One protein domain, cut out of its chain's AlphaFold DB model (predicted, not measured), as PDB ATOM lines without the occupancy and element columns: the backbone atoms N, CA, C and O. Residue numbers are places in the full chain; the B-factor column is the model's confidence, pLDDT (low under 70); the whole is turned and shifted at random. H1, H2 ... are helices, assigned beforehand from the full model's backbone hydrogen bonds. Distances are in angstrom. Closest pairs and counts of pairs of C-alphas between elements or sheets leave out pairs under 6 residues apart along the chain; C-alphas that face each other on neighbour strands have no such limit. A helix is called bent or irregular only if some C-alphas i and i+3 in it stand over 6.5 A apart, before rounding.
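What this domain is: This is residues 159 to 258 of the 270 residues of an uncharacterized protein of Mycetocola zhadangensis (UniProt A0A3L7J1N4). H2 and H4 cross at a steep angle in the core; the first part of the longest helix, H6, crosses them on one side, and H1 packs on the other side, mainly on H4. Short H3 lies across one end of this pair, little H5 sits by the other end of H4, and residues 253 to 258 of H6 stick out from the body. The printed part has 100 residues with six named helices, H1 to H6 in chain order, and no named strand; its class is all helix. It is compact, with a radius of gyration of the C-alphas of 13.0 A and spans of 37 by 32 by 26 A.

How they stand to each other: H6, residues 239 to 258, touches H4, residues 207 to 223, with residues 240 to 244 alone; their closest C-alphas, those of Ile 214 and His 240, are 5.9 A apart. They run opposite ways at a steep tilt of 68 degrees, only just short of about perpendicular. With residues 243 to 247 alone, H6 touches H2, residues 180 to 194, closest at the C-alphas of Val 188 and Ile 244, 7.0 A apart; at 72 degrees they are only just about perpendicular. H2 and H4 are the hubs, touching four helices each. They touch each other at a steep tilt of 44 degrees, opposite ways, with their closest C-alphas, those of Ala 191 and Ile 213, 6.4 A apart. H1, residues 159 to 175, touches H4 at a steep tilt of 41 degrees, the same way; the closest C-alphas, those of Tyr 161 and Gly 212, are 4.1 A apart. H1 is apart from H6. H3, residues 196 to 203, touches H4 about perpendicular, at 74 degrees, closest at the C-alphas of Val 202 and Tyr 209, 5.8 A apart. H5, residues 232 to 235, and H6 only just touch, with 3 pairs of C-alphas within 8 A, and only at the corner; the closest are those of Leu 233 and Val 239, 6.1 A apart. In H3 and H6 every O i to N i+4 pair is within hydrogen-bond range, against 9 of 13 in H1, 9 of 11 in H2 and 9 of 13 in H4; H5 is too short for such a pair.

Where its parts are: H6 is 28.5 A long and ends at C-alpha 258 (-25.102, -82.129, 86.346). H4, 25.1 A, begins at C-alpha 207 (-3.432, -66.050, 89.736) and has a kink of 33 degrees near residue 214. H1, 24.4 A, begins at C-alpha 159 (-6.951, -51.940, 92.442) and has a kink of 40 degrees near residue 169. H2 is 21.2 A long, H3 10.4 A and H5 5.3 A. H1 and H2 are only just irregular: C-alphas 170 and 173 are 6.7 A apart, and C-alphas 181 and 184 are 7.0 A apart.

The domain as a whole: The two C-alphas farthest apart, those of His 226 and Ala 258, are 39.5 A apart. The printed part has no cut. The link from H4 to H5, 8 residues, is short, and the other links are tight. The mean pLDDT of the printed part is 93.3, and no printed residue is under 70.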
ATOM      1  N   ALA A 159      -5.865 -52.781  91.948       96.50
ATOM      2  CA  ALA A 159      -6.951 -51.940  92.442       96.50
ATOM      3  C   ALA A 159      -8.098 -52.777  93.016       96.50
ATOM      4  O   ALA A 159      -8.729 -52.373  93.994       96.50
ATOM      5  N   GLN A 160      -8.372 -53.946  92.427       96.69
ATOM      6  CA  GLN A 160      -9.394 -54.876  92.910       96.69
ATOM      7  C   GLN A 160      -9.145 -55.295  94.351       96.69
ATOM      8  O   GLN A 160     -10.103 -55.351  95.106       96.69
ATOM      9  N   TYR A 161      -7.897 -55.501  94.776       95.31
ATOM     10  CA  TYR A 161      -7.585 -55.757  96.187       95.31
ATOM     11  C   TYR A 161      -8.194 -54.691  97.117       95.31
ATOM     12  O   TYR A 161      -8.890 -55.017  98.078       95.31
ATOM     13  N   TRP A 162      -8.005 -53.410  96.792       95.81
ATOM     14  CA  TRP A 162      -8.485 -52.298  97.615       95.81
ATOM     15  C   TRP A 162     -10.000 -52.114  97.550       95.81
ATOM     16  O   TRP A 162     -10.648 -51.951  98.584       95.81
ATOM     17  N   VAL A 163     -10.571 -52.134  96.343       95.94
ATOM     18  CA  VAL A 163     -12.017 -51.955  96.138       95.94
ATOM     19  C   VAL A 163     -12.791 -53.129  96.731       95.94
ATOM     20  O   VAL A 163     -13.789 -52.933  97.420       95.94
ATOM     21  N   PHE A 164     -12.324 -54.357  96.509       96.44
ATOM     22  CA  PHE A 164     -13.024 -55.558  96.956       96.44
ATOM     23  C   PHE A 164     -12.930 -55.719  98.467       96.44
ATOM     24  O   PHE A 164     -13.926 -56.098  99.074       96.44
ATOM     25  N   GLY A 165     -11.791 -55.374  99.078       93.94
ATOM     26  CA  GLY A 165     -11.663 -55.320 100.535       93.94
ATOM     27  C   GLY A 165     -12.669 -54.351 101.162       93.94
ATOM     28  O   GLY A 165     -13.425 -54.744 102.047       93.94
ATOM     29  N   ALA A 166     -12.762 -53.124 100.639       93.50
ATOM     30  CA  ALA A 166     -13.731 -52.138 101.126       93.50
ATOM     31  C   ALA A 166     -15.189 -52.587 100.908       93.50
ATOM     32  O   ALA A 166     -16.047 -52.396 101.766       93.50
ATOM     33  N   LEU A 167     -15.482 -53.228  99.774       93.50
ATOM     34  CA  LEU A 167     -16.801 -53.798  99.506       93.50
ATOM     35  C   LEU A 167     -17.129 -54.962 100.457       93.50
ATOM     36  O   LEU A 167     -18.262 -55.064 100.934       93.50
ATOM     37  N   ALA A 168     -16.152 -55.810 100.781       94.44
ATOM     38  CA  ALA A 168     -16.331 -56.955 101.667       94.44
ATOM     39  C   ALA A 168     -16.790 -56.547 103.073       94.44
ATOM     40  O   ALA A 168     -17.661 -57.212 103.635       94.44
ATOM     41  N   GLU A 169     -16.288 -55.428 103.606       91.69
ATOM     42  CA  GLU A 169     -16.715 -54.880 104.904       91.69
ATOM     43  C   GLU A 169     -18.226 -54.606 104.959       91.69
ATOM     44  O   GLU A 169     -18.855 -54.773 106.005       91.69
ATOM     45  N   THR A 170     -18.837 -54.258 103.823       91.25
ATOM     46  CA  THR A 170     -20.289 -54.033 103.721       91.25
ATOM     47  C   THR A 170     -21.089 -55.332 103.569       91.25
ATOM     48  O   THR A 170     -22.256 -55.395 103.957       91.25
ATOM     49  N   ILE A 171     -20.467 -56.387 103.035       92.38
ATOM     50  CA  ILE A 171     -21.117 -57.668 102.724       92.38
ATOM     51  C   ILE A 171     -21.066 -58.624 103.915       92.38
ATOM     52  O   ILE A 171     -22.056 -59.300 104.194       92.38
ATOM     53  N   ILE A 172     -19.954 -58.682 104.648       94.31
ATOM     54  CA  ILE A 172     -19.755 -59.632 105.755       94.31
ATOM     55  C   ILE A 172     -20.894 -59.608 106.794       94.31
ATOM     56  O   ILE A 172     -21.364 -60.691 107.154       94.31
ATOM     57  N   PRO A 173     -21.423 -58.447 107.241       93.19
ATOM     58  CA  PRO A 173     -22.546 -58.418 108.184       93.19
ATOM     59  C   PRO A 173     -23.808 -59.137 107.676       93.19
ATOM     60  O   PRO A 173     -24.560 -59.715 108.468       93.19
ATOM     61  N   THR A 174     -24.025 -59.158 106.357       93.62
ATOM     62  CA  THR A 174     -25.176 -59.834 105.729       93.62
ATOM     63  C   THR A 174     -25.081 -61.362 105.812       93.62
ATOM     64  O   THR A 174     -26.097 -62.049 105.727       93.62
ATOM     65  N   LEU A 175     -23.881 -61.902 106.061       94.88
ATOM     66  CA  LEU A 175     -23.622 -63.335 106.220       94.88
ATOM     67  C   LEU A 175     -23.728 -63.829 107.669       94.88
ATOM     68  O   LEU A 175     -23.363 -64.970 107.958       94.88
ATOM     69  N   SER A 176     -24.223 -63.004 108.593       91.81
ATOM     70  CA  SER A 176     -24.342 -63.363 110.017       91.81
ATOM     71  C   SER A 176     -25.179 -64.624 110.270       91.81
ATOM     72  O   SER A 176     -24.898 -65.358 111.215       91.81
ATOM     73  N   ALA A 177     -26.153 -64.921 109.403       93.81
ATOM     74  CA  ALA A 177     -26.968 -66.135 109.473       93.81
ATOM     75  C   ALA A 177     -26.264 -67.400 108.939       93.81
ATOM     76  O   ALA A 177     -26.732 -68.509 109.194       93.81
ATOM     77  N   VAL A 178     -25.157 -67.261 108.199       95.75
ATOM     78  CA  VAL A 178     -24.365 -68.404 107.724       95.75
ATOM     79  C   VAL A 178     -23.470 -68.892 108.870       95.75
ATOM     80  O   VAL A 178     -22.752 -68.064 109.450       95.75
ATOM     81  N   PRO A 179     -23.480 -70.194 109.219       93.81
ATOM     82  CA  PRO A 179     -22.637 -70.709 110.292       93.81
ATOM     83  C   PRO A 179     -21.141 -70.594 109.959       93.81
ATOM     84  O   PRO A 179     -20.736 -70.475 108.801       93.81
ATOM     85  N   ALA A 180     -20.314 -70.556 111.005       87.19
ATOM     86  CA  ALA A 180     -18.905 -70.189 110.909       87.19
ATOM     87  C   ALA A 180     -18.046 -71.050 109.956       87.19
ATOM     88  O   ALA A 180     -17.284 -70.455 109.182       87.19
ATOM     89  N   PRO A 181     -18.160 -72.395 109.911       83.69
ATOM     90  CA  PRO A 181     -17.335 -73.166 108.985       83.69
ATOM     91  C   PRO A 181     -17.732 -72.950 107.514       83.69
ATOM     92  O   PRO A 181     -16.877 -73.051 106.632       83.69
ATOM     93  N   GLU A 182     -18.987 -72.601 107.219       93.31
ATOM     94  CA  GLU A 182     -19.463 -72.359 105.851       93.31
ATOM     95  C   GLU A 182     -19.304 -70.901 105.395       93.31
ATOM     96  O   GLU A 182     -19.268 -70.635 104.189       93.31
ATOM     97  N   ARG A 183     -19.188 -69.946 106.327       95.81
ATOM     98  CA  ARG A 183     -19.222 -68.505 106.024       95.81
ATOM     99  C   ARG A 183     -18.128 -68.063 105.054       95.81
ATOM    100  O   ARG A 183     -18.411 -67.274 104.157       95.81
ATOM    101  N   ALA A 184     -16.910 -68.595 105.175       96.50
ATOM    102  CA  ALA A 184     -15.822 -68.270 104.250       96.50
ATOM    103  C   ALA A 184     -16.125 -68.740 102.816       96.50
ATOM    104  O   ALA A 184     -15.935 -67.989 101.864       96.50
ATOM    105  N   MET A 185     -16.667 -69.950 102.654       96.12
ATOM    106  CA  MET A 185     -17.047 -70.479 101.339       96.12
ATOM    107  C   MET A 185     -18.237 -69.724 100.737       96.12
ATOM    108  O   MET A 185     -18.244 -69.466  99.534       96.12
ATOM    109  N   ALA A 186     -19.215 -69.335 101.560       96.50
ATOM    110  CA  ALA A 186     -20.326 -68.487 101.133       96.50
ATOM    111  C   ALA A 186     -19.842 -67.100 100.684       96.50
ATOM    112  O   ALA A 186     -20.321 -66.576  99.680       96.50
ATOM    113  N   LEU A 187     -18.856 -66.526 101.380       97.44
ATOM    114  CA  LEU A 187     -18.251 -65.251 101.002       97.44
ATOM    115  C   LEU A 187     -17.491 -65.347  99.674       97.44
ATOM    116  O   LEU A 187     -17.623 -64.457  98.839       97.44
ATOM    117  N   VAL A 188     -16.746 -66.435  99.451       97.38
ATOM    118  CA  VAL A 188     -16.113 -66.703  98.150       97.38
ATOM    119  C   VAL A 188     -17.181 -66.801  97.061       97.38
ATOM    120  O   VAL A 188     -17.060 -66.129  96.044       97.38
ATOM    121  N   ASP A 189     -18.255 -67.566  97.273       96.31
ATOM    122  CA  ASP A 189     -19.344 -67.683  96.294       96.31
ATOM    123  C   ASP A 189     -19.948 -66.314  95.941       96.31
ATOM    124  O   ASP A 189     -20.062 -65.989  94.760       96.31
ATOM    125  N   LEU A 190     -20.233 -65.476  96.943       96.31
ATOM    126  CA  LEU A 190     -20.721 -64.110  96.735       96.31
ATOM    127  C   LEU A 190     -19.722 -63.234  95.976       96.31
ATOM    128  O   LEU A 190     -20.123 -62.521  95.060       96.31
ATOM    129  N   ALA A 191     -18.430 -63.298  96.302       96.69
ATOM    130  CA  ALA A 191     -17.405 -62.538  95.591       96.69
ATOM    131  C   ALA A 191     -17.308 -62.970  94.114       96.69
ATOM    132  O   ALA A 191     -17.236 -62.128  93.220       96.69
ATOM    133  N   PHE A 192     -17.381 -64.274  93.833       96.81
ATOM    134  CA  PHE A 192     -17.408 -64.801  92.465       96.81
ATOM    135  C   PHE A 192     -18.681 -64.390  91.698       96.81
ATOM    136  O   PHE A 192     -18.606 -64.165  90.489       96.81
ATOM    137  N   GLN A 193     -19.833 -64.297  92.370       95.19
ATOM    138  CA  GLN A 193     -21.087 -63.822  91.772       95.19
ATOM    139  C   GLN A 193     -21.066 -62.312  91.500       95.19
ATOM    140  O   GLN A 193     -21.524 -61.877  90.446       95.19
ATOM    141  N   ALA A 194     -20.520 -61.525  92.429       93.75
ATOM    142  CA  ALA A 194     -20.408 -60.075  92.300       93.75
ATOM    143  C   ALA A 194     -19.425 -59.662  91.191       93.75
ATOM    144  O   ALA A 194     -19.624 -58.628  90.556       93.75
ATOM    145  N   HIS A 195     -18.402 -60.484  90.928       95.44
ATOM    146  CA  HIS A 195     -17.311 -60.171  89.997       95.44
ATOM    147  C   HIS A 195     -17.120 -61.271  88.938       95.44
ATOM    148  O   HIS A 195     -16.091 -61.954  88.934       95.44
ATOM    149  N   PRO A 196     -18.081 -61.466  88.013       95.69
ATOM    150  CA  PRO A 196     -18.075 -62.588  87.066       95.69
ATOM    151  C   PRO A 196     -16.854 -62.605  86.127       95.69
ATOM    152  O   PRO A 196     -16.359 -63.680  85.775       95.69
ATOM    153  N   ASP A 197     -16.322 -61.438  85.756       94.94
ATOM    154  CA  ASP A 197     -15.119 -61.350  84.924       94.94
ATOM    155  C   ASP A 197     -13.860 -61.781  85.688       94.94
ATOM    156  O   ASP A 197     -13.060 -62.567  85.175       94.94
ATOM    157  N   VAL A 198     -13.712 -61.346  86.942       96.38
ATOM    158  CA  VAL A 198     -12.618 -61.776  87.833       96.38
ATOM    159  C   VAL A 198     -12.721 -63.274  88.096       96.38
ATOM    160  O   VAL A 198     -11.746 -64.004  87.930       96.38
ATOM    161  N   ALA A 199     -13.924 -63.758  88.401       95.94
ATOM    162  CA  ALA A 199     -14.236 -65.170  88.567       95.94
ATOM    163  C   ALA A 199     -13.776 -66.020  87.375       95.94
ATOM    164  O   ALA A 199     -13.149 -67.067  87.554       95.94
ATOM    165  N   LYS A 200     -14.072 -65.574  86.149       95.69
ATOM    166  CA  LYS A 200     -13.642 -66.246  84.917       95.69
ATOM    167  C   LYS A 200     -12.117 -66.306  84.811       95.69
ATOM    168  O   LYS A 200     -11.577 -67.370  84.518       95.69
ATOM    169  N   ARG A 201     -11.422 -65.197  85.069       96.12
ATOM    170  CA  ARG A 201      -9.951 -65.126  85.008       96.12
ATOM    171  C   ARG A 201      -9.286 -66.023  86.049       96.12
ATOM    172  O   ARG A 201      -8.380 -66.782  85.712       96.12
ATOM    173  N   VAL A 202      -9.795 -66.011  87.279       96.19
ATOM    174  CA  VAL A 202      -9.317 -66.880  88.362       96.19
ATOM    175  C   VAL A 202      -9.508 -68.359  88.006       96.19
ATOM    176  O   VAL A 202      -8.574 -69.144  88.158       96.19
ATOM    177  N   ARG A 203     -10.668 -68.748  87.457       94.19
ATOM    178  CA  ARG A 203     -10.919 -70.131  86.988       94.19
ATOM    179  C   ARG A 203     -10.009 -70.550  85.831       94.19
ATOM    180  O   ARG A 203      -9.692 -71.727  85.713       94.19
ATOM    181  N   ASN A 204      -9.570 -69.598  85.011       94.94
ATOM    182  CA  ASN A 204      -8.611 -69.832  83.930       94.94
ATOM    183  C   ASN A 204      -7.147 -69.881  84.411       94.94
ATOM    184  O   ASN A 204      -6.247 -70.013  83.584       94.94
ATOM    185  N   GLY A 205      -6.896 -69.768  85.719       93.62
ATOM    186  CA  GLY A 205      -5.553 -69.827  86.292       93.62
ATOM    187  C   GLY A 205      -4.787 -68.501  86.259       93.62
ATOM    188  O   GLY A 205      -3.582 -68.499  86.494       93.62
ATOM    189  N   GLU A 206      -5.442 -67.364  85.996       94.94
ATOM    190  CA  GLU A 206      -4.794 -66.052  86.125       94.94
ATOM    191  C   GLU A 206      -4.661 -65.662  87.609       94.94
ATOM    192  O   GLU A 206      -5.473 -64.903  88.143       94.94
ATOM    193  N   GLU A 207      -3.623 -66.171  88.279       92.00
ATOM    194  CA  GLU A 207      -3.432 -66.050  89.736       92.00
ATOM    195  C   GLU A 207      -3.488 -64.611  90.264       92.00
ATOM    196  O   GLU A 207      -4.029 -64.378  91.340       92.00
ATOM    197  N   ARG A 208      -3.011 -63.620  89.500       92.31
ATOM    198  CA  ARG A 208      -3.024 -62.202  89.913       92.31
ATOM    199  C   ARG A 208      -4.418 -61.692  90.301       92.31
ATOM    200  O   ARG A 208      -4.538 -60.886  91.216       92.31
ATOM    201  N   TYR A 209      -5.470 -62.199  89.657       95.19
ATOM    202  CA  TYR A 209      -6.857 -61.809  89.928       95.19
ATOM    203  C   TYR A 209      -7.427 -62.447  91.205       95.19
ATOM    204  O   TYR A 209      -8.513 -62.077  91.646       95.19
ATOM    205  N   GLN A 210      -6.701 -63.375  91.840       95.81
ATOM    206  CA  GLN A 210      -7.108 -63.940  93.129       95.81
ATOM    207  C   GLN A 210      -7.030 -62.907  94.252       95.81
ATOM    208  O   GLN A 210      -7.816 -62.996  95.188       95.81
ATOM    209  N   ASN A 211      -6.143 -61.910  94.154       94.38
ATOM    210  CA  ASN A 211      -5.914 -60.937  95.227       94.38
ATOM    211  C   ASN A 211      -7.179 -60.163  95.622       94.38
ATOM    212  O   ASN A 211      -7.403 -59.941  96.808       94.38
ATOM    213  N   GLY A 212      -8.047 -59.822  94.664       95.25
ATOM    214  CA  GLY A 212      -9.347 -59.220  94.969       95.25
ATOM    215  C   GLY A 212     -10.248 -60.150  95.792       95.25
ATOM    216  O   GLY A 212     -10.880 -59.717  96.750       95.25
ATOM    217  N   ILE A 213     -10.285 -61.446  95.469       97.31
ATOM    218  CA  ILE A 213     -11.067 -62.441  96.227       97.31
ATOM    219  C   ILE A 213     -10.427 -62.723  97.593       97.31
ATOM    220  O   ILE A 213     -11.127 -62.904  98.586       97.31
ATOM    221  N   ILE A 214      -9.097 -62.713  97.677       97.19
ATOM    222  CA  ILE A 214      -8.369 -62.823  98.945       97.19
ATOM    223  C   ILE A 214      -8.711 -61.643  99.861       97.19
ATOM    224  O   ILE A 214      -8.902 -61.864 101.054       97.19
ATOM    225  N   ALA A 215      -8.877 -60.428  99.325       96.69
ATOM    226  CA  ALA A 215      -9.265 -59.260 100.117       96.69
ATOM    227  C   ALA A 215     -10.617 -59.451 100.834       96.69
ATOM    228  O   ALA A 215     -10.764 -59.037 101.984       96.69
ATOM    229  N   TYR A 216     -11.574 -60.160 100.219       97.50
ATOM    230  CA  TYR A 216     -12.818 -60.557 100.895       97.50
ATOM    231  C   TYR A 216     -12.556 -61.445 102.114       97.50
ATOM    232  O   TYR A 216     -13.096 -61.215 103.195       97.50
ATOM    233  N   LEU A 217     -11.722 -62.471 101.946       97.56
ATOM    234  CA  LEU A 217     -11.406 -63.408 103.021       97.56
ATOM    235  C   LEU A 217     -10.581 -62.755 104.139       97.56
ATOM    236  O   LEU A 217     -10.829 -63.033 105.307       97.56
ATOM    237  N   GLN A 218      -9.677 -61.834 103.804       96.56
ATOM    238  CA  GLN A 218      -8.928 -61.042 104.784       96.56
ATOM    239  C   GLN A 218      -9.834 -60.100 105.585       96.56
ATOM    240  O   GLN A 218      -9.646 -59.945 106.796       96.56
ATOM    241  N   ALA A 219     -10.842 -59.502 104.945       96.00
ATOM    242  CA  ALA A 219     -11.849 -58.711 105.647       96.00
ATOM    243  C   ALA A 219     -12.650 -59.588 106.627       96.00
ATOM    244  O   ALA A 219     -12.872 -59.187 107.769       96.00
ATOM    245  N   LEU A 220     -13.010 -60.817 106.229       96.69
ATOM    246  CA  LEU A 220     -13.661 -61.776 107.126       96.69
ATOM    247  C   LEU A 220     -12.750 -62.150 108.295       96.69
ATOM    248  O   LEU A 220     -13.180 -62.031 109.437       96.69
ATOM    249  N   GLN A 221     -11.497 -62.523 108.023       95.88
ATOM    250  CA  GLN A 221     -10.500 -62.837 109.048       95.88
ATOM    251  C   GLN A 221     -10.353 -61.691 110.056       95.88
ATOM    252  O   GLN A 221     -10.285 -61.939 111.259       95.88
ATOM    253  N   THR A 222     -10.329 -60.443 109.581       95.44
ATOM    254  CA  THR A 222     -10.268 -59.251 110.439       95.44
ATOM    255  C   THR A 222     -11.523 -59.124 111.301       95.44
ATOM    256  O   THR A 222     -11.422 -58.962 112.517       95.44
ATOM    257  N   ALA A 223     -12.709 -59.254 110.702       94.62
ATOM    258  CA  ALA A 223     -13.987 -59.151 111.403       94.62
ATOM    259  C   ALA A 223     -14.202 -60.266 112.444       94.62
ATOM    260  O   ALA A 223     -14.898 -60.060 113.438       94.62
ATOM    261  N   THR A 224     -13.599 -61.438 112.236       94.94
ATOM    262  CA  THR A 224     -13.737 -62.620 113.099       94.94
ATOM    263  C   THR A 224     -12.453 -62.953 113.857       94.94
ATOM    264  O   THR A 224     -12.288 -64.077 114.320       94.94
ATOM    265  N   TYR A 225     -11.520 -62.006 114.000       94.31
ATOM    266  CA  TYR A 225     -10.171 -62.274 114.520       94.31
ATOM    267  C   TYR A 225     -10.157 -62.958 115.902       94.31
ATOM    268  O   TYR A 225      -9.326 -63.831 116.181       94.31
ATOM    269  N   HIS A 226     -11.103 -62.575 116.765       94.25
ATOM    270  CA  HIS A 226     -11.261 -63.106 118.122       94.25
ATOM    271  C   HIS A 226     -12.225 -64.299 118.225       94.25
ATOM    272  O   HIS A 226     -12.411 -64.822 119.323       94.25
ATOM    273  N   ASP A 227     -12.824 -64.732 117.118       94.00
ATOM    274  CA  ASP A 227     -13.767 -65.847 117.087       94.00
ATOM    275  C   ASP A 227     -13.007 -67.176 116.882       94.00
ATOM    276  O   ASP A 227     -12.336 -67.350 115.857       94.00
ATOM    277  N   PRO A 228     -13.056 -68.120 117.845       93.94
ATOM    278  CA  PRO A 228     -12.334 -69.387 117.744       93.94
ATOM    279  C   PRO A 228     -12.800 -70.255 116.569       93.94
ATOM    280  O   PRO A 228     -11.986 -71.019 116.044       93.94
ATOM    281  N   ASP A 229     -14.042 -70.105 116.103       94.56
ATOM    282  CA  ASP A 229     -14.555 -70.876 114.964       94.56
ATOM    283  C   ASP A 229     -13.866 -70.482 113.644       94.56
ATOM    284  O   ASP A 229     -13.896 -71.232 112.668       94.56
ATOM    285  N   PHE A 230     -13.191 -69.327 113.624       94.81
ATOM    286  CA  PHE A 230     -12.431 -68.806 112.486       94.81
ATOM    287  C   PHE A 230     -10.912 -68.880 112.677       94.81
ATOM    288  O   PHE A 230     -10.169 -68.316 111.872       94.81
ATOM    289  N   ALA A 231     -10.412 -69.596 113.693       93.31
ATOM    290  CA  ALA A 231      -8.969 -69.745 113.920       93.31
ATOM    291  C   ALA A 231      -8.224 -70.290 112.681       93.31
ATOM    292  O   ALA A 231      -7.114 -69.864 112.372       93.31
ATOM    293  N   TYR A 232      -8.876 -71.132 111.875       93.19
ATOM    294  CA  TYR A 232      -8.289 -71.646 110.635       93.19
ATOM    295  C   TYR A 232      -7.909 -70.550 109.620       93.19
ATOM    296  O   TYR A 232      -6.971 -70.753 108.855       93.19
ATOM    297  N   LEU A 233      -8.576 -69.385 109.621       94.06
ATOM    298  CA  LEU A 233      -8.252 -68.268 108.718       94.06
ATOM    299  C   LEU A 233      -6.940 -67.552 109.074       94.06
ATOM    300  O   LEU A 233      -6.433 -66.768 108.279       94.06
ATOM    301  N   ARG A 234      -6.398 -67.781 110.270       91.62
ATOM    302  CA  ARG A 234      -5.214 -67.080 110.799       91.62
ATOM    303  C   ARG A 234      -4.032 -68.008 111.065       91.62
ATOM    304  O   ARG A 234      -2.900 -67.536 111.086       91.62
ATOM    305  N   ASP A 235      -4.286 -69.302 111.236       90.44
ATOM    306  CA  ASP A 235      -3.251 -70.277 111.582       90.44
ATOM    307  C   ASP A 235      -2.447 -70.766 110.357       90.44
ATOM    308  O   ASP A 235      -1.324 -71.246 110.518       90.44
ATOM    309  N   ASP A 236      -2.975 -70.612 109.135       89.88
ATOM    310  CA  ASP A 236      -2.295 -70.976 107.883       89.88
ATOM    311  C   ASP A 236      -2.189 -69.767 106.924       89.88
ATOM    312  O   ASP A 236      -3.212 -69.262 106.455       89.88
ATOM    313  N   PRO A 237      -0.971 -69.313 106.560       85.94
ATOM    314  CA  PRO A 237      -0.782 -68.182 105.648       85.94
ATOM    315  C   PRO A 237      -1.283 -68.434 104.215       85.94
ATOM    316  O   PRO A 237      -1.423 -67.479 103.450       85.94
ATOM    317  N   GLN A 238      -1.537 -69.687 103.823       93.44
ATOM    318  CA  GLN A 238      -2.060 -70.058 102.500       93.44
ATOM    319  C   GLN A 238      -3.568 -70.320 102.492       93.44
ATOM    320  O   GLN A 238      -4.138 -70.543 101.420       93.44
ATOM    321  N   VAL A 239      -4.235 -70.257 103.649       95.56
ATOM    322  CA  VAL A 239      -5.642 -70.661 103.793       95.56
ATOM    323  C   VAL A 239      -6.565 -69.978 102.787       95.56
ATOM    324  O   VAL A 239      -7.428 -70.629 102.201       95.56
ATOM    325  N   HIS A 240      -6.360 -68.689 102.507       96.31
ATOM    326  CA  HIS A 240      -7.193 -67.954 101.557       96.31
ATOM    327  C   HIS A 240      -7.085 -68.503 100.133       96.31
ATOM    328  O   HIS A 240      -8.102 -68.678  99.461       96.31
ATOM    329  N   LYS A 241      -5.864 -68.827  99.690       95.69
ATOM    330  CA  LYS A 241      -5.625 -69.425  98.372       95.69
ATOM    331  C   LYS A 241      -6.254 -70.817  98.300       95.69
ATOM    332  O   LYS A 241      -7.002 -71.104  97.368       95.69
ATOM    333  N   LEU A 242      -6.048 -71.634  99.335       95.50
ATOM    334  CA  LEU A 242      -6.607 -72.987  99.427       95.50
ATOM    335  C   LEU A 242      -8.144 -72.997  99.418       95.50
ATOM    336  O   LEU A 242      -8.752 -73.863  98.787       95.50
ATOM    337  N   LEU A 243      -8.794 -72.032 100.077       96.19
ATOM    338  CA  LEU A 243     -10.254 -71.887 100.050       96.19
ATOM    339  C   LEU A 243     -10.771 -71.574  98.640       96.19
ATOM    340  O   LEU A 243     -11.762 -72.166  98.205       96.19
ATOM    341  N   ILE A 244     -10.086 -70.693  97.904       96.56
ATOM    342  CA  ILE A 244     -10.434 -70.364  96.516       96.56
ATOM    343  C   ILE A 244     -10.244 -71.588  95.610       96.56
ATOM    344  O   ILE A 244     -11.139 -71.924  94.831       96.56
ATOM    345  N   GLU A 245      -9.123 -72.300  95.731       95.38
ATOM    346  CA  GLU A 245      -8.851 -73.523  94.962       95.38
ATOM    347  C   GLU A 245      -9.900 -74.609  95.232       95.38
ATOM    348  O   GLU A 245     -10.460 -75.194  94.298       95.38
ATOM    349  N   ARG A 246     -10.242 -74.827  96.508       94.56
ATOM    350  CA  ARG A 246     -11.297 -75.760  96.921       94.56
ATOM    351  C   ARG A 246     -12.655 -75.365  96.344       94.56
ATOM    352  O   ARG A 246     -13.393 -76.237  95.877       94.56
ATOM    353  N   TYR A 247     -12.988 -74.076  96.356       94.88
ATOM    354  CA  TYR A 247     -14.220 -73.564  95.759       94.88
ATOM    355  C   TYR A 247     -14.287 -73.884  94.262       94.88
ATOM    356  O   TYR A 247     -15.265 -74.487  93.812       94.88
ATOM    357  N   ILE A 248     -13.232 -73.570  93.505       94.12
ATOM    358  CA  ILE A 248     -13.163 -73.843  92.061       94.12
ATOM    359  C   ILE A 248     -13.324 -75.343  91.789       94.12
ATOM    360  O   ILE A 248     -14.163 -75.730  90.973       94.12
ATOM    361  N   ALA A 249     -12.585 -76.190  92.511       92.44
ATOM    362  CA  ALA A 249     -12.668 -77.641  92.368       92.44
ATOM    363  C   ALA A 249     -14.093 -78.170  92.625       92.44
ATOM    364  O   ALA A 249     -14.592 -79.000  91.861       92.44
ATOM    365  N   SER A 250     -14.778 -77.650  93.652       90.94
ATOM    366  CA  SER A 250     -16.147 -78.062  93.988       90.94
ATOM    367  C   SER A 250     -17.174 -77.713  92.902       90.94
ATOM    368  O   SER A 250     -18.030 -78.540  92.583       90.94
ATOM    369  N   LYS A 251     -17.071 -76.529  92.282       87.31
ATOM    370  CA  LYS A 251     -17.986 -76.104  91.209       87.31
ATOM    371  C   LYS A 251     -17.754 -76.904  89.928       87.31
ATOM    372  O   LYS A 251     -18.716 -77.374  89.329       87.31
ATOM    373  N   CYS A 252     -16.494 -77.164  89.573       82.94
ATOM    374  CA  CYS A 252     -16.154 -78.022  88.435       82.94
ATOM    375  C   CYS A 252     -16.717 -79.445  88.585       82.94
ATOM    376  O   CYS A 252     -17.229 -80.010  87.616       82.94
ATOM    377  N   ALA A 253     -16.655 -80.020  89.792       80.44
ATOM    378  CA  ALA A 253     -17.231 -81.335  90.073       80.44
ATOM    379  C   ALA A 253     -18.768 -81.334  89.965       80.44
ATOM    380  O   ALA A 253     -19.338 -82.246  89.365       80.44
ATOM    381  N   GLY A 254     -19.433 -80.295  90.484       79.19
ATOM    382  CA  GLY A 254     -20.887 -80.122  90.369       79.19
ATOM    383  C   GLY A 254     -21.363 -80.000  88.918       79.19
ATOM    384  O   GLY A 254     -22.288 -80.704  88.512       79.19
ATOM    385  N   ASP A 255     -20.679 -79.190  88.106       78.38
ATOM    386  CA  ASP A 255     -21.008 -78.994  86.687       78.38
ATOM    387  C   ASP A 255     -20.790 -80.261  85.846       78.38
ATOM    388  O   ASP A 255     -21.470 -80.476  84.838       78.38
ATOM    389  N   ALA A 256     -19.814 -81.095  86.213       75.12
ATOM    390  CA  ALA A 256     -19.587 -82.386  85.569       75.12
ATOM    391  C   ALA A 256     -20.700 -83.388  85.915       75.12
ATOM    392  O   ALA A 256     -21.220 -84.059  85.021       75.12
ATOM    393  N   ALA A 257     -21.108 -83.445  87.185       73.31
ATOM    394  CA  ALA A 257     -22.193 -84.309  87.643       73.31
ATOM    395  C   ALA A 257     -23.547 -83.921  87.021       73.31
ATOM    396  O   ALA A 257     -24.266 -84.791  86.532       73.31
ATOM    397  N   ALA A 258     -23.866 -82.623  86.959       74.38
ATOM    398  CA  ALA A 258     -25.102 -82.129  86.346       74.38
ATOM    399  C   ALA A 258     -25.178 -82.443  84.841       74.38
ATOM    400  O   ALA A 258     -26.219 -82.876  84.346       74.38
TER     401      ALA A 258